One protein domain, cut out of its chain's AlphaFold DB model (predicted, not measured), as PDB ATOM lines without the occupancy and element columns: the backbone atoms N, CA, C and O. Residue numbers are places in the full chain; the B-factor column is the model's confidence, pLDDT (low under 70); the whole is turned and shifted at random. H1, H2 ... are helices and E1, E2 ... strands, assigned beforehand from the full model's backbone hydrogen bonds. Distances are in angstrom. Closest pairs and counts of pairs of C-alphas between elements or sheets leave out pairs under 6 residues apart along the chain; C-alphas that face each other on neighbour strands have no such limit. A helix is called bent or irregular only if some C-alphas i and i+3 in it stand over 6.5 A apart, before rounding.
ATOM      1  N   ASP A 427     190.861 223.628 128.406       61.97
ATOM      2  CA  ASP A 427     190.460 223.335 127.013       61.97
ATOM      3  C   ASP A 427     189.519 222.120 126.971       61.97
ATOM      4  O   ASP A 427     189.955 220.980 127.129       61.97
ATOM      5  N   SER A 428     188.227 222.342 126.705       53.50
ATOM      6  CA  SER A 428     187.235 221.259 126.609       53.50
ATOM      7  C   SER A 428     187.567 220.235 125.520       53.50
ATOM      8  O   SER A 428     187.144 219.084 125.615       53.50
ATOM      9  N   ARG A 429     188.360 220.625 124.512       62.16
ATOM     10  CA  ARG A 429     188.787 219.739 123.422       62.16
ATOM     11  C   ARG A 429     189.782 218.678 123.899       62.16
ATOM     12  O   ARG A 429     190.030 217.733 123.162       62.16
ATOM     13  N   ALA A 430     190.365 218.792 125.097       63.75
ATOM     14  CA  ALA A 430     191.296 217.794 125.629       63.75
ATOM     15  C   ALA A 430     190.629 216.424 125.875       63.75
ATOM     16  O   ALA A 430     191.230 215.399 125.560       63.75
ATOM     17  N   LEU A 431     189.375 216.386 126.345       64.62
ATOM     18  CA  LEU A 431     188.613 215.132 126.476       64.62
ATOM     19  C   LEU A 431     188.273 214.514 125.110       64.62
ATOM     20  O   LEU A 431     188.337 213.296 124.948       64.62
ATOM     21  N   GLU A 432     187.942 215.353 124.125       65.00
ATOM     22  CA  GLU A 432     187.595 214.934 122.761       65.00
ATOM     23  C   GLU A 432     188.823 214.381 122.017       65.00
ATOM     24  O   GLU A 432     188.767 213.275 121.482       65.00
ATOM     25  N   LYS A 433     189.961 215.090 122.064       70.81
ATOM     26  CA  LYS A 433     191.250 214.679 121.465       70.81
ATOM     27  C   LYS A 433     191.757 213.326 121.984       70.81
ATOM     28  O   LYS A 433     192.408 212.605 121.238       70.81
ATOM     29  N   ASN A 434     191.467 212.986 123.242       69.81
ATOM     30  CA  ASN A 434     191.893 211.731 123.878       69.81
ATOM     31  C   ASN A 434     190.866 210.584 123.734       69.81
ATOM     32  O   ASN A 434     190.985 209.569 124.415       69.81
ATOM     33  N   ASN A 435     189.843 210.721 122.876       74.75
ATOM     34  CA  ASN A 435     188.769 209.733 122.681       74.75
ATOM     35  C   ASN A 435     187.972 209.372 123.959       74.75
ATOM     36  O   ASN A 435     187.299 208.341 124.010       74.75
ATOM     37  N   LEU A 436     187.975 210.230 124.988       81.00
ATOM     38  CA  LEU A 436     187.337 209.970 126.289       81.00
ATOM     39  C   LEU A 436     185.824 210.274 126.277       81.00
ATOM     40  O   LEU A 436     185.285 210.897 127.194       81.00
ATOM     41  N   SER A 437     185.114 209.823 125.240       76.44
ATOM     42  CA  SER A 437     183.693 210.120 124.989       76.44
ATOM     43  C   SER A 437     182.767 209.728 126.152       76.44
ATOM     44  O   SER A 437     181.868 210.490 126.519       76.44
ATOM     45  N   SER A 438     183.018 208.586 126.798       81.06
ATOM     46  CA  SER A 438     182.273 208.136 127.983       81.06
ATOM     47  C   SER A 438     182.509 209.031 129.207       81.06
ATOM     48  O   SER A 438     181.571 209.296 129.960       81.06
ATOM     49  N   VAL A 439     183.731 209.549 129.380       84.06
ATOM     50  CA  VAL A 439     184.082 210.488 130.461       84.06
ATOM     51  C   VAL A 439     183.431 211.847 130.206       84.06
ATOM     52  O   VAL A 439     182.808 212.410 131.102       84.06
ATOM     53  N   LEU A 440     183.490 212.345 128.967       79.69
ATOM     54  CA  LEU A 440     182.809 213.573 128.547       79.69
ATOM     55  C   LEU A 440     181.289 213.480 128.771       79.69
ATOM     56  O   LEU A 440     180.689 214.394 129.336       79.69
ATOM     57  N   THR A 441     180.681 212.343 128.417       82.00
ATOM     58  CA  THR A 441     179.253 212.061 128.652       82.00
ATOM     59  C   THR A 441     178.905 212.041 130.145       82.00
ATOM     60  O   THR A 441     177.821 212.481 130.529       82.00
ATOM     61  N   TRP A 442     179.807 211.555 131.004       89.88
ATOM     62  CA  TRP A 442     179.639 211.587 132.460       89.88
ATOM     63  C   TRP A 442     179.745 213.011 133.012       89.88
ATOM     64  O   TRP A 442     178.830 213.448 133.708       89.88
ATOM     65  N   VAL A 443     180.780 213.769 132.623       84.62
ATOM     66  CA  VAL A 443     180.970 215.178 133.017       84.62
ATOM     67  C   VAL A 443     179.740 216.018 132.667       84.62
ATOM     68  O   VAL A 443     179.213 216.719 133.527       84.62
ATOM     69  N   GLN A 444     179.210 215.876 131.448       79.44
ATOM     70  CA  GLN A 444     177.990 216.566 131.003       79.44
ATOM     71  C   GLN A 444     176.738 216.220 131.835       79.44
ATOM     72  O   GLN A 444     175.782 216.995 131.850       79.44
ATOM     73  N   ARG A 445     176.721 215.078 132.540       84.44
ATOM     74  CA  ARG A 445     175.584 214.613 133.352       84.44
ATOM     75  C   ARG A 445     175.694 214.948 134.842       84.44
ATOM     76  O   ARG A 445     174.667 214.901 135.514       84.44
ATOM     77  N   ILE A 446     176.864 215.342 135.363       85.56
ATOM     78  CA  ILE A 446     177.068 215.627 136.803       85.56
ATOM     79  C   ILE A 446     176.008 216.591 137.358       85.56
ATOM     80  O   ILE A 446     175.358 216.270 138.350       85.56
ATOM     81  N   SER A 447     175.764 217.729 136.698       79.94
ATOM     82  CA  SER A 447     174.758 218.720 137.123       79.94
ATOM     83  C   SER A 447     173.347 218.145 137.295       79.94
ATOM     84  O   SER A 447     172.619 218.538 138.208       79.94
ATOM     85  N   TYR A 448     172.952 217.223 136.414       79.88
ATOM     86  CA  TYR A 448     171.650 216.554 136.445       79.88
ATOM     87  C   TYR A 448     171.615 215.463 137.524       79.88
ATOM     88  O   TYR A 448     170.664 215.381 138.301       79.88
ATOM     89  N   ASN A 449     172.688 214.680 137.619       87.00
ATOM     90  CA  ASN A 449     172.843 213.605 138.590       87.00
ATOM     91  C   ASN A 449     172.820 214.132 140.038       87.00
ATOM     92  O   ASN A 449     172.022 213.652 140.841       87.00
ATOM     93  N   LEU A 450     173.597 215.179 140.346       85.75
ATOM     94  CA  LEU A 450     173.610 215.836 141.663       85.75
ATOM     95  C   LEU A 450     172.225 216.395 142.041       85.75
ATOM     96  O   LEU A 450     171.770 216.206 143.170       85.75
ATOM     97  N   LYS A 451     171.516 217.018 141.083       81.31
ATOM     98  CA  LYS A 451     170.151 217.547 141.276       81.31
ATOM     99  C   LYS A 451     169.130 216.454 141.608       81.31
ATOM    100  O   LYS A 451     168.197 216.700 142.376       81.31
ATOM    101  N   ASN A 452     169.303 215.259 141.046       81.25
ATOM    102  CA  ASN A 452     168.434 214.118 141.319       81.25
ATOM    103  C   ASN A 452     168.777 213.424 142.642       81.25
ATOM    104  O   ASN A 452     167.857 213.055 143.366       81.25
ATOM    105  N   TYR A 453     170.065 213.287 142.969       86.00
ATOM    106  CA  TYR A 453     170.529 212.574 144.162       86.00
ATOM    107  C   TYR A 453     170.286 213.363 145.462       86.00
ATOM    108  O   TYR A 453     169.702 212.831 146.401       86.00
ATOM    109  N   PHE A 454     170.660 214.649 145.515       84.44
ATOM    110  CA  PHE A 454     170.534 215.464 146.739       84.44
ATOM    111  C   PHE A 454     169.191 216.198 146.873       84.44
ATOM    112  O   PHE A 454     168.746 216.508 147.983       84.44
ATOM    113  N   GLY A 455     168.502 216.449 145.756       78.25
ATOM    114  CA  GLY A 455     167.136 216.963 145.742       78.25
ATOM    115  C   GLY A 455     166.961 218.310 146.457       78.25
ATOM    116  O   GLY A 455     167.271 219.359 145.897       78.25
ATOM    117  N   ILE A 456     166.361 218.280 147.651       72.12
ATOM    118  CA  ILE A 456     165.984 219.469 148.443       72.12
ATOM    119  C   ILE A 456     167.022 219.772 149.547       72.12
ATOM    120  O   ILE A 456     167.002 220.857 150.116       72.12
ATOM    121  N   LYS A 457     167.963 218.864 149.845       77.94
ATOM    122  CA  LYS A 457     169.017 219.087 150.852       77.94
ATOM    123  C   LYS A 457     170.207 219.827 150.222       77.94
ATOM    124  O   LYS A 457     170.601 219.488 149.108       77.94
ATOM    125  N   LYS A 458     170.828 220.773 150.943       83.94
ATOM    126  CA  LYS A 458     172.158 221.297 150.577       83.94
ATOM    127  C   LYS A 458     173.206 220.238 150.941       83.94
ATOM    128  O   LYS A 458     173.332 219.945 152.131       83.94
ATOM    129  N   PRO A 459     173.928 219.640 149.981       87.12
ATOM    130  CA  PRO A 459     174.996 218.711 150.308       87.12
ATOM    131  C   PRO A 459     176.232 219.460 150.810       87.12
ATOM    132  O   PRO A 459     176.537 220.571 150.366       87.12
ATOM    133  N   SER A 460     176.959 218.816 151.712       91.12
ATOM    134  CA  SER A 460     178.326 219.175 152.077       91.12
ATOM    135  C   SER A 460     179.327 218.840 150.957       91.12
ATOM    136  O   SER A 460     179.008 218.146 149.988       91.12
ATOM    137  N   PHE A 461     180.564 219.326 151.102       91.62
ATOM    138  CA  PHE A 461     181.669 218.971 150.209       91.62
ATOM    139  C   PHE A 461     181.925 217.455 150.187       91.62
ATOM    140  O   PHE A 461     181.987 216.880 149.103       91.62
ATOM    141  N   GLU A 462     182.001 216.807 151.355       93.69
ATOM    142  CA  GLU A 462     182.260 215.362 151.443       93.69
ATOM    143  C   GLU A 462     181.116 214.529 150.844       93.69
ATOM    144  O   GLU A 462     181.381 213.537 150.174       93.69
ATOM    145  N   GLU A 463     179.853 214.956 150.979       91.38
ATOM    146  CA  GLU A 463     178.724 214.298 150.301       91.38
ATOM    147  C   GLU A 463     178.857 214.350 148.769       91.38
ATOM    148  O   GLU A 463     178.672 213.332 148.103       91.38
ATOM    149  N   ILE A 464     179.215 215.507 148.191       91.75
ATOM    150  CA  ILE A 464     179.452 215.623 146.739       91.75
ATOM    151  C   ILE A 464     180.678 214.813 146.310       91.75
ATOM    152  O   ILE A 464     180.629 214.139 145.281       91.75
ATOM    153  N   LYS A 465     181.768 214.878 147.077       93.94
ATOM    154  CA  LYS A 465     183.013 214.163 146.792       93.94
ATOM    155  C   LYS A 465     182.786 212.651 146.773       93.94
ATOM    156  O   LYS A 465     183.038 212.029 145.745       93.94
ATOM    157  N   HIS A 466     182.204 212.098 147.837       93.56
ATOM    158  CA  HIS A 466     181.864 210.678 147.936       93.56
ATOM    159  C   HIS A 466     180.926 210.243 146.801       93.56
ATOM    160  O   HIS A 466     181.195 209.241 146.141       93.56
ATOM    161  N   TYR A 467     179.889 211.036 146.488       95.06
ATOM    162  CA  TYR A 467     179.001 210.757 145.355       95.06
ATOM    163  C   TYR A 467     179.767 210.644 144.025       95.06
ATOM    164  O   TYR A 467     179.531 209.720 143.243       95.06
ATOM    165  N   LEU A 468     180.681 211.577 143.750       94.19
ATOM    166  CA  LEU A 468     181.446 211.605 142.504       94.19
ATOM    167  C   LEU A 468     182.498 210.487 142.441       94.19
ATOM    168  O   LEU A 468     182.625 209.860 141.392       94.19
ATOM    169  N   GLU A 469     183.194 210.193 143.539       93.75
ATOM    170  CA  GLU A 469     184.146 209.076 143.652       93.75
ATOM    171  C   GLU A 469     183.441 207.717 143.460       93.75
ATOM    172  O   GLU A 469     183.923 206.853 142.716       93.75
ATOM    173  N   ASP A 470     182.238 207.546 144.014       92.25
ATOM    174  CA  ASP A 470     181.407 206.356 143.805       92.25
ATOM    175  C   ASP A 470     180.955 206.207 142.347       92.25
ATOM    176  O   ASP A 470     181.020 205.108 141.792       92.25
ATOM    177  N   HIS A 471     180.570 207.300 141.688       91.56
ATOM    178  CA  HIS A 471     180.029 207.259 140.326       91.56
ATOM    179  C   HIS A 471     181.092 207.398 139.217       91.56
ATOM    180  O   HIS A 471     180.755 207.249 138.040       91.56
ATOM    181  N   PHE A 472     182.362 207.656 139.547       93.75
ATOM    182  CA  PHE A 472     183.468 207.731 138.586       93.75
ATOM    183  C   PHE A 472     184.189 206.383 138.463       93.75
ATOM    184  O   PHE A 472     185.103 206.066 139.220       93.75
ATOM    185  N   LYS A 473     183.773 205.564 137.490       90.62
ATOM    186  CA  LYS A 473     184.301 204.202 137.276       90.62
ATOM    187  C   LYS A 473     184.921 204.039 135.881       90.62
ATOM    188  O   LYS A 473     184.568 203.136 135.124       90.62
ATOM    189  N   PHE A 474     185.848 204.933 135.531       90.88
ATOM    190  CA  PHE A 474     186.535 204.952 134.233       90.88
ATOM    191  C   PHE A 474     187.956 204.393 134.336       90.88
ATOM    192  O   PHE A 474     188.753 204.841 135.156       90.88
ATOM    193  N   LYS A 475     188.294 203.423 133.477       85.12
ATOM    194  CA  LYS A 475     189.656 202.874 133.397       85.12
ATOM    195  C   LYS A 475     190.641 203.942 132.903       85.12
ATOM    196  O   LYS A 475     190.285 204.797 132.095       85.12
ATOM    197  N   ASN A 476     191.884 203.859 133.376       86.94
ATOM    198  CA  ASN A 476     193.013 204.723 133.000       86.94
ATOM    199  C   ASN A 476     192.789 206.232 133.245       86.94
ATOM    200  O   ASN A 476     193.517 207.058 132.691       86.94
ATOM    201  N   CYS A 477     191.799 206.598 134.062       89.69
ATOM    202  CA  CYS A 477     191.511 207.975 134.454       89.69
ATOM    203  C   CYS A 477     191.477 208.068 135.984       89.69
ATOM    204  O   CYS A 477     190.909 207.191 136.633       89.69
ATOM    205  N   THR A 478     192.029 209.133 136.560       91.75
ATOM    206  CA  THR A 478     191.952 209.410 138.002       91.75
ATOM    207  C   THR A 478     191.209 210.713 138.246       91.75
ATOM    208  O   THR A 478     191.540 211.737 137.651       91.75
ATOM    209  N   LEU A 479     190.213 210.667 139.130       94.50
ATOM    210  CA  LEU A 479     189.463 211.833 139.583       94.50
ATOM    211  C   LEU A 479     190.107 212.381 140.861       94.50
ATOM    212  O   LEU A 479     190.307 211.640 141.821       94.50
ATOM    213  N   LYS A 480     190.409 213.677 140.876       93.94
ATOM    214  CA  LYS A 480     190.814 214.440 142.062       93.94
ATOM    215  C   LYS A 480     189.695 215.417 142.396       93.94
ATOM    216  O   LYS A 480     189.227 216.120 141.505       93.94
ATOM    217  N   ILE A 481     189.280 215.485 143.658       94.12
ATOM    218  CA  ILE A 481     188.227 216.399 144.120       94.12
ATOM    219  C   ILE A 481     188.751 217.171 145.327       94.12
ATOM    220  O   ILE A 481     189.271 216.573 146.267       94.12
ATOM    221  N   TYR A 482     188.627 218.496 145.306       92.25
ATOM    222  CA  TYR A 482     189.106 219.355 146.390       92.25
ATOM    223  C   TYR A 482     188.258 220.620 146.542       92.25
ATOM    224  O   TYR A 482     187.563 221.056 145.621       92.25
ATOM    225  N   TYR A 483     188.327 221.213 147.732       89.69
ATOM    226  CA  TYR A 483     187.680 222.478 148.054       89.69
ATOM    227  C   TYR A 483     188.714 223.611 148.085       89.69
ATOM    228  O   TYR A 483     189.808 223.436 148.618       89.69
ATOM    229  N   SER A 484     188.370 224.779 147.543       86.12
ATOM    230  CA  SER A 484     189.169 226.005 147.702       86.12
ATOM    231  C   SER A 484     188.266 227.242 147.821       86.12
ATOM    232  O   SER A 484     187.769 227.535 148.904       86.12
ATOM    233  N   THR A 485     187.985 227.933 146.716       75.44
ATOM    234  CA  THR A 485     186.917 228.951 146.607       75.44
ATOM    235  C   THR A 485     185.566 228.344 146.203       75.44
ATOM    236  O   THR A 485     184.552 229.035 146.155       75.44
ATOM    237  N   GLY A 486     185.549 227.040 145.926       83.81
ATOM    238  CA  GLY A 486     184.385 226.218 145.624       83.81
ATOM    239  C   GLY A 486     184.805 224.756 145.463       83.81
ATOM    240  O   GLY A 486     185.948 224.406 145.765       83.81
ATOM    241  N   ILE A 487     183.892 223.904 144.989       89.69
ATOM    242  CA  ILE A 487     184.154 222.471 144.791       89.69
ATOM    243  C   ILE A 487     184.738 222.260 143.395       89.69
ATOM    244  O   ILE A 487     184.016 222.344 142.399       89.69
ATOM    245  N   PHE A 488     186.032 221.969 143.315       89.62
ATOM    246  CA  PHE A 488     186.694 221.621 142.064       89.62
ATOM    247  C   PHE A 488     186.793 220.108 141.908       89.62
ATOM    248  O   PHE A 488     187.026 219.385 142.879       89.62
ATOM    249  N   PHE A 489     186.685 219.640 140.664       91.88
ATOM    250  CA  PHE A 489     187.209 218.336 140.289       91.88
ATOM    251  C   PHE A 489     188.106 218.422 139.056       91.88
ATOM    252  O   PHE A 489     187.908 219.233 138.144       91.88
ATOM    253  N   GLU A 490     189.105 217.555 139.053       91.69
ATOM    254  CA  GLU A 490     190.112 217.391 138.018       91.69
ATOM    255  C   GLU A 490     190.119 215.933 137.568       91.69
ATOM    256  O   GLU A 490     190.073 215.022 138.393       91.69
ATOM    257  N   ILE A 491     190.160 215.715 136.256       90.62
ATOM    258  CA  ILE A 491     190.299 214.387 135.663       90.62
ATOM    259  C   ILE A 491     191.651 214.341 134.973       90.62
ATOM    260  O   ILE A 491     191.879 215.071 134.004       90.62
ATOM    261  N   ASP A 492     192.513 213.448 135.446       90.19
ATOM    262  CA  ASP A 492     193.758 213.119 134.768       90.19
ATOM    263  C   ASP A 492     193.593 211.819 133.976       90.19
ATOM    264  O   ASP A 492     192.970 210.865 134.449       90.19
ATOM    265  N   HIS A 493     194.181 211.764 132.785       89.06
ATOM    266  CA  HIS A 493     194.297 210.564 131.964       89.06
ATOM    267  C   HIS A 493     195.778 210.303 131.696       89.06
ATOM    268  O   HIS A 493     196.496 211.205 131.269       89.06
ATOM    269  N   LEU A 494     196.254 209.089 131.998       86.06
ATOM    270  CA  LEU A 494     197.672 208.704 131.863       86.06
ATOM    271  C   LEU A 494     198.659 209.704 132.521       86.06
ATOM    272  O   LEU A 494     199.767 209.914 132.037       86.06
ATOM    273  N   GLY A 495     198.247 210.338 133.627       81.50
ATOM    274  CA  GLY A 495     199.045 211.327 134.368       81.50
ATOM    275  C   GLY A 495     198.964 212.772 133.857       81.50
ATOM    276  O   GLY A 495     199.523 213.657 134.501       81.50
ATOM    277  N   GLN A 496     198.259 213.047 132.754       83.25
ATOM    278  CA  GLN A 496     198.023 214.405 132.249       83.25
ATOM    279  C   GLN A 496     196.618 214.891 132.609       83.25
ATOM    280  O   GLN A 496     195.647 214.161 132.415       83.25
ATOM    281  N   ASN A 497     196.485 216.137 133.074       85.19
ATOM    282  CA  ASN A 497     195.172 216.724 133.334       85.19
ATOM    283  C   ASN A 497     194.425 216.992 132.017       85.19
ATOM    284  O   ASN A 497     194.878 217.784 131.190       85.19
ATOM    285  N   VAL A 498     193.281 216.333 131.826       87.06
ATOM    286  CA  VAL A 498     192.452 216.436 130.610       87.06
ATOM    287  C   VAL A 498     191.139 217.185 130.836       87.06
ATOM    288  O   VAL A 498     190.477 217.552 129.867       87.06
ATOM    289  N   ALA A 499     190.754 217.444 132.090       85.31
ATOM    290  CA  ALA A 499     189.660 218.351 132.425       85.31
ATOM    291  C   ALA A 499     189.794 218.923 133.842       85.31
ATOM    292  O   ALA A 499     190.123 218.200 134.783       85.31
ATOM    293  N   LYS A 500     189.412 220.196 133.997       88.31
ATOM    294  CA  LYS A 500     189.260 220.890 135.280       88.31
ATOM    295  C   LYS A 500     187.927 221.633 135.308       88.31
ATOM    296  O   LYS A 500     187.634 222.416 134.404       88.31
ATOM    297  N   GLN A 501     187.106 221.369 136.319       85.88
ATOM    298  CA  GLN A 501     185.731 221.865 136.415       85.88
ATOM    299  C   GLN A 501     185.442 222.375 137.830       85.88
ATOM    300  O   GLN A 501     185.862 221.769 138.815       85.88
ATOM    301  N   LEU A 502     184.682 223.465 137.926       86.56
ATOM    302  CA  LEU A 502     184.112 223.989 139.168       86.56
ATOM    303  C   LEU A 502     182.627 223.624 139.240       86.56
ATOM    304  O   LEU A 502     181.870 223.950 138.325       86.56
ATOM    305  N   ILE A 503     182.204 223.004 140.342       88.12
ATOM    306  CA  ILE A 503     180.797 222.807 140.697       88.12
ATOM    307  C   ILE A 503     180.355 223.987 141.571       88.12
ATOM    308  O   ILE A 503     180.738 224.105 142.736       88.12
ATOM    309  N   SER A 504     179.506 224.848 141.014       82.75
ATOM    310  CA  SER A 504     178.809 225.900 141.752       82.75
ATOM    311  C   SER A 504     177.447 225.384 142.222       82.75
ATOM    312  O   SER A 504     176.583 225.077 141.395       82.75
ATOM    313  N   ILE A 505     177.246 225.304 143.539       82.56
ATOM    314  CA  ILE A 505     175.931 225.053 144.145       82.56
ATOM    315  C   ILE A 505     175.181 226.387 144.216       82.56
ATOM    316  O   ILE A 505     175.703 227.360 144.757       82.56
ATOM    317  N   ILE A 506     173.969 226.426 143.673       75.12
ATOM    318  CA  ILE A 506     173.077 227.585 143.691       75.12
ATOM    319  C   ILE A 506     171.913 227.263 144.632       75.12
ATOM    320  O   ILE A 506     171.211 226.261 144.446       75.12
ATOM    321  N   ASP A 507     171.735 228.113 145.640       68.62
ATOM    322  CA  ASP A 507     170.718 227.958 146.679       68.62
ATOM    323  C   ASP A 507     169.303 228.261 146.135       68.62
ATOM    324  O   ASP A 507     169.150 229.138 145.280       68.62
ATOM    325  N   PRO A 508     168.254 227.549 146.592       63.94
ATOM    326  CA  PRO A 508     166.879 227.812 146.177       63.94
ATOM    327  C   PRO A 508     166.384 229.159 146.723       63.94
ATOM    328  O   PRO A 508     166.755 229.580 147.820       63.94
TER     329      PRO A 508
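AT A GLANCE: This is residues 427 to 508 of the 799 residues of an uncharacterized protein of filamentous cyanobacterium Phorm 6 (UniProt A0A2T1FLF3). A twisted sheet of three strands has helix H3 packed along one face, over E1 and E2, while the long, bent helix H2 only grazes the sheet and the short H1 sits beside E3. The printed part has 82 residues, with three named helices and then three named strands in the order H1, H2, H3, E1, E2, E3. The sheet runs E1, E2, E3, antiparallel throughout, and the class is mixed, helices and strands. The whole is compact, with a radius of gyration of the C-alphas of 12.8 A, yet elongated in outline, spanning 37 by 24 by 21 A.

HOW THE PARTS SIT: H1, residues 429 to 433, and H2, residues 437 to 454, come first. By its hydrogen bonds H2 was assigned as one helix, but it is bent: C-alphas 444 and 447 are 7.2 A apart, and its arms H2a, residues 437 to 444, and H2b, residues 447 to 454, stand at a steep tilt of 62 degrees. H1 and H2a touch only at the corner, the closest C-alphas being those of Leu 431 and Leu 440, 6.4 A apart. H3, residues 461 to 471, is close to H2b but not clearly touching it; their closest C-alphas, of Leu 450 and Ile 464, are 7.7 A apart. H2a and H3 are apart. E1, residues 477 to 483, and E2, residues 487 to 493, form an antiparallel hairpin at 161 degrees, with N 480 and O 490 2.8 A apart, within hydrogen-bond range. E2 and E3, residues 496 to 506, form another at 159 degrees, with N 489 and O 501 2.9 A apart. The three strands make a meander, each the antiparallel neighbour of the one before. H3 is on the sheet at a height of 9.3 A, over E1 and E2, and runs along the strands, at 7 degrees to E1 on the local plane; this gives two layers, a helix on one face of a sheet. The closest C-alphas of H3 and E1 are those of Lys 465 and Ile 481, 6.3 A apart. H1 is on the same face as H3; its closest C-alpha pair with E3 is Ala 430 and Val 498, 5.3 A. H2a and H2b only graze the sheet. In H1, H2a, H2b and H3 every O i to N i+4 pair is within hydrogen-bond range.

IN THESE COORDINATES: H1 begins at C-alpha 429, (188.787, 219.739, 123.422). H2a is 10.5 A long, H2b 11.0 A and H3 15.4 A. E1 and E2 are each 20.2 A long. E3, 30.4 A, ends at C-alpha 506, (173.077, 227.585, 143.691).

THE WHOLE: The C-alphas farthest apart, of Leu 494 and Pro 508, are 39.0 A apart. The printed part has no cut and no long link. Mean pLDDT of the printed part is 83.8; residues 427 to 432, 434, 507 and 508 are under 70.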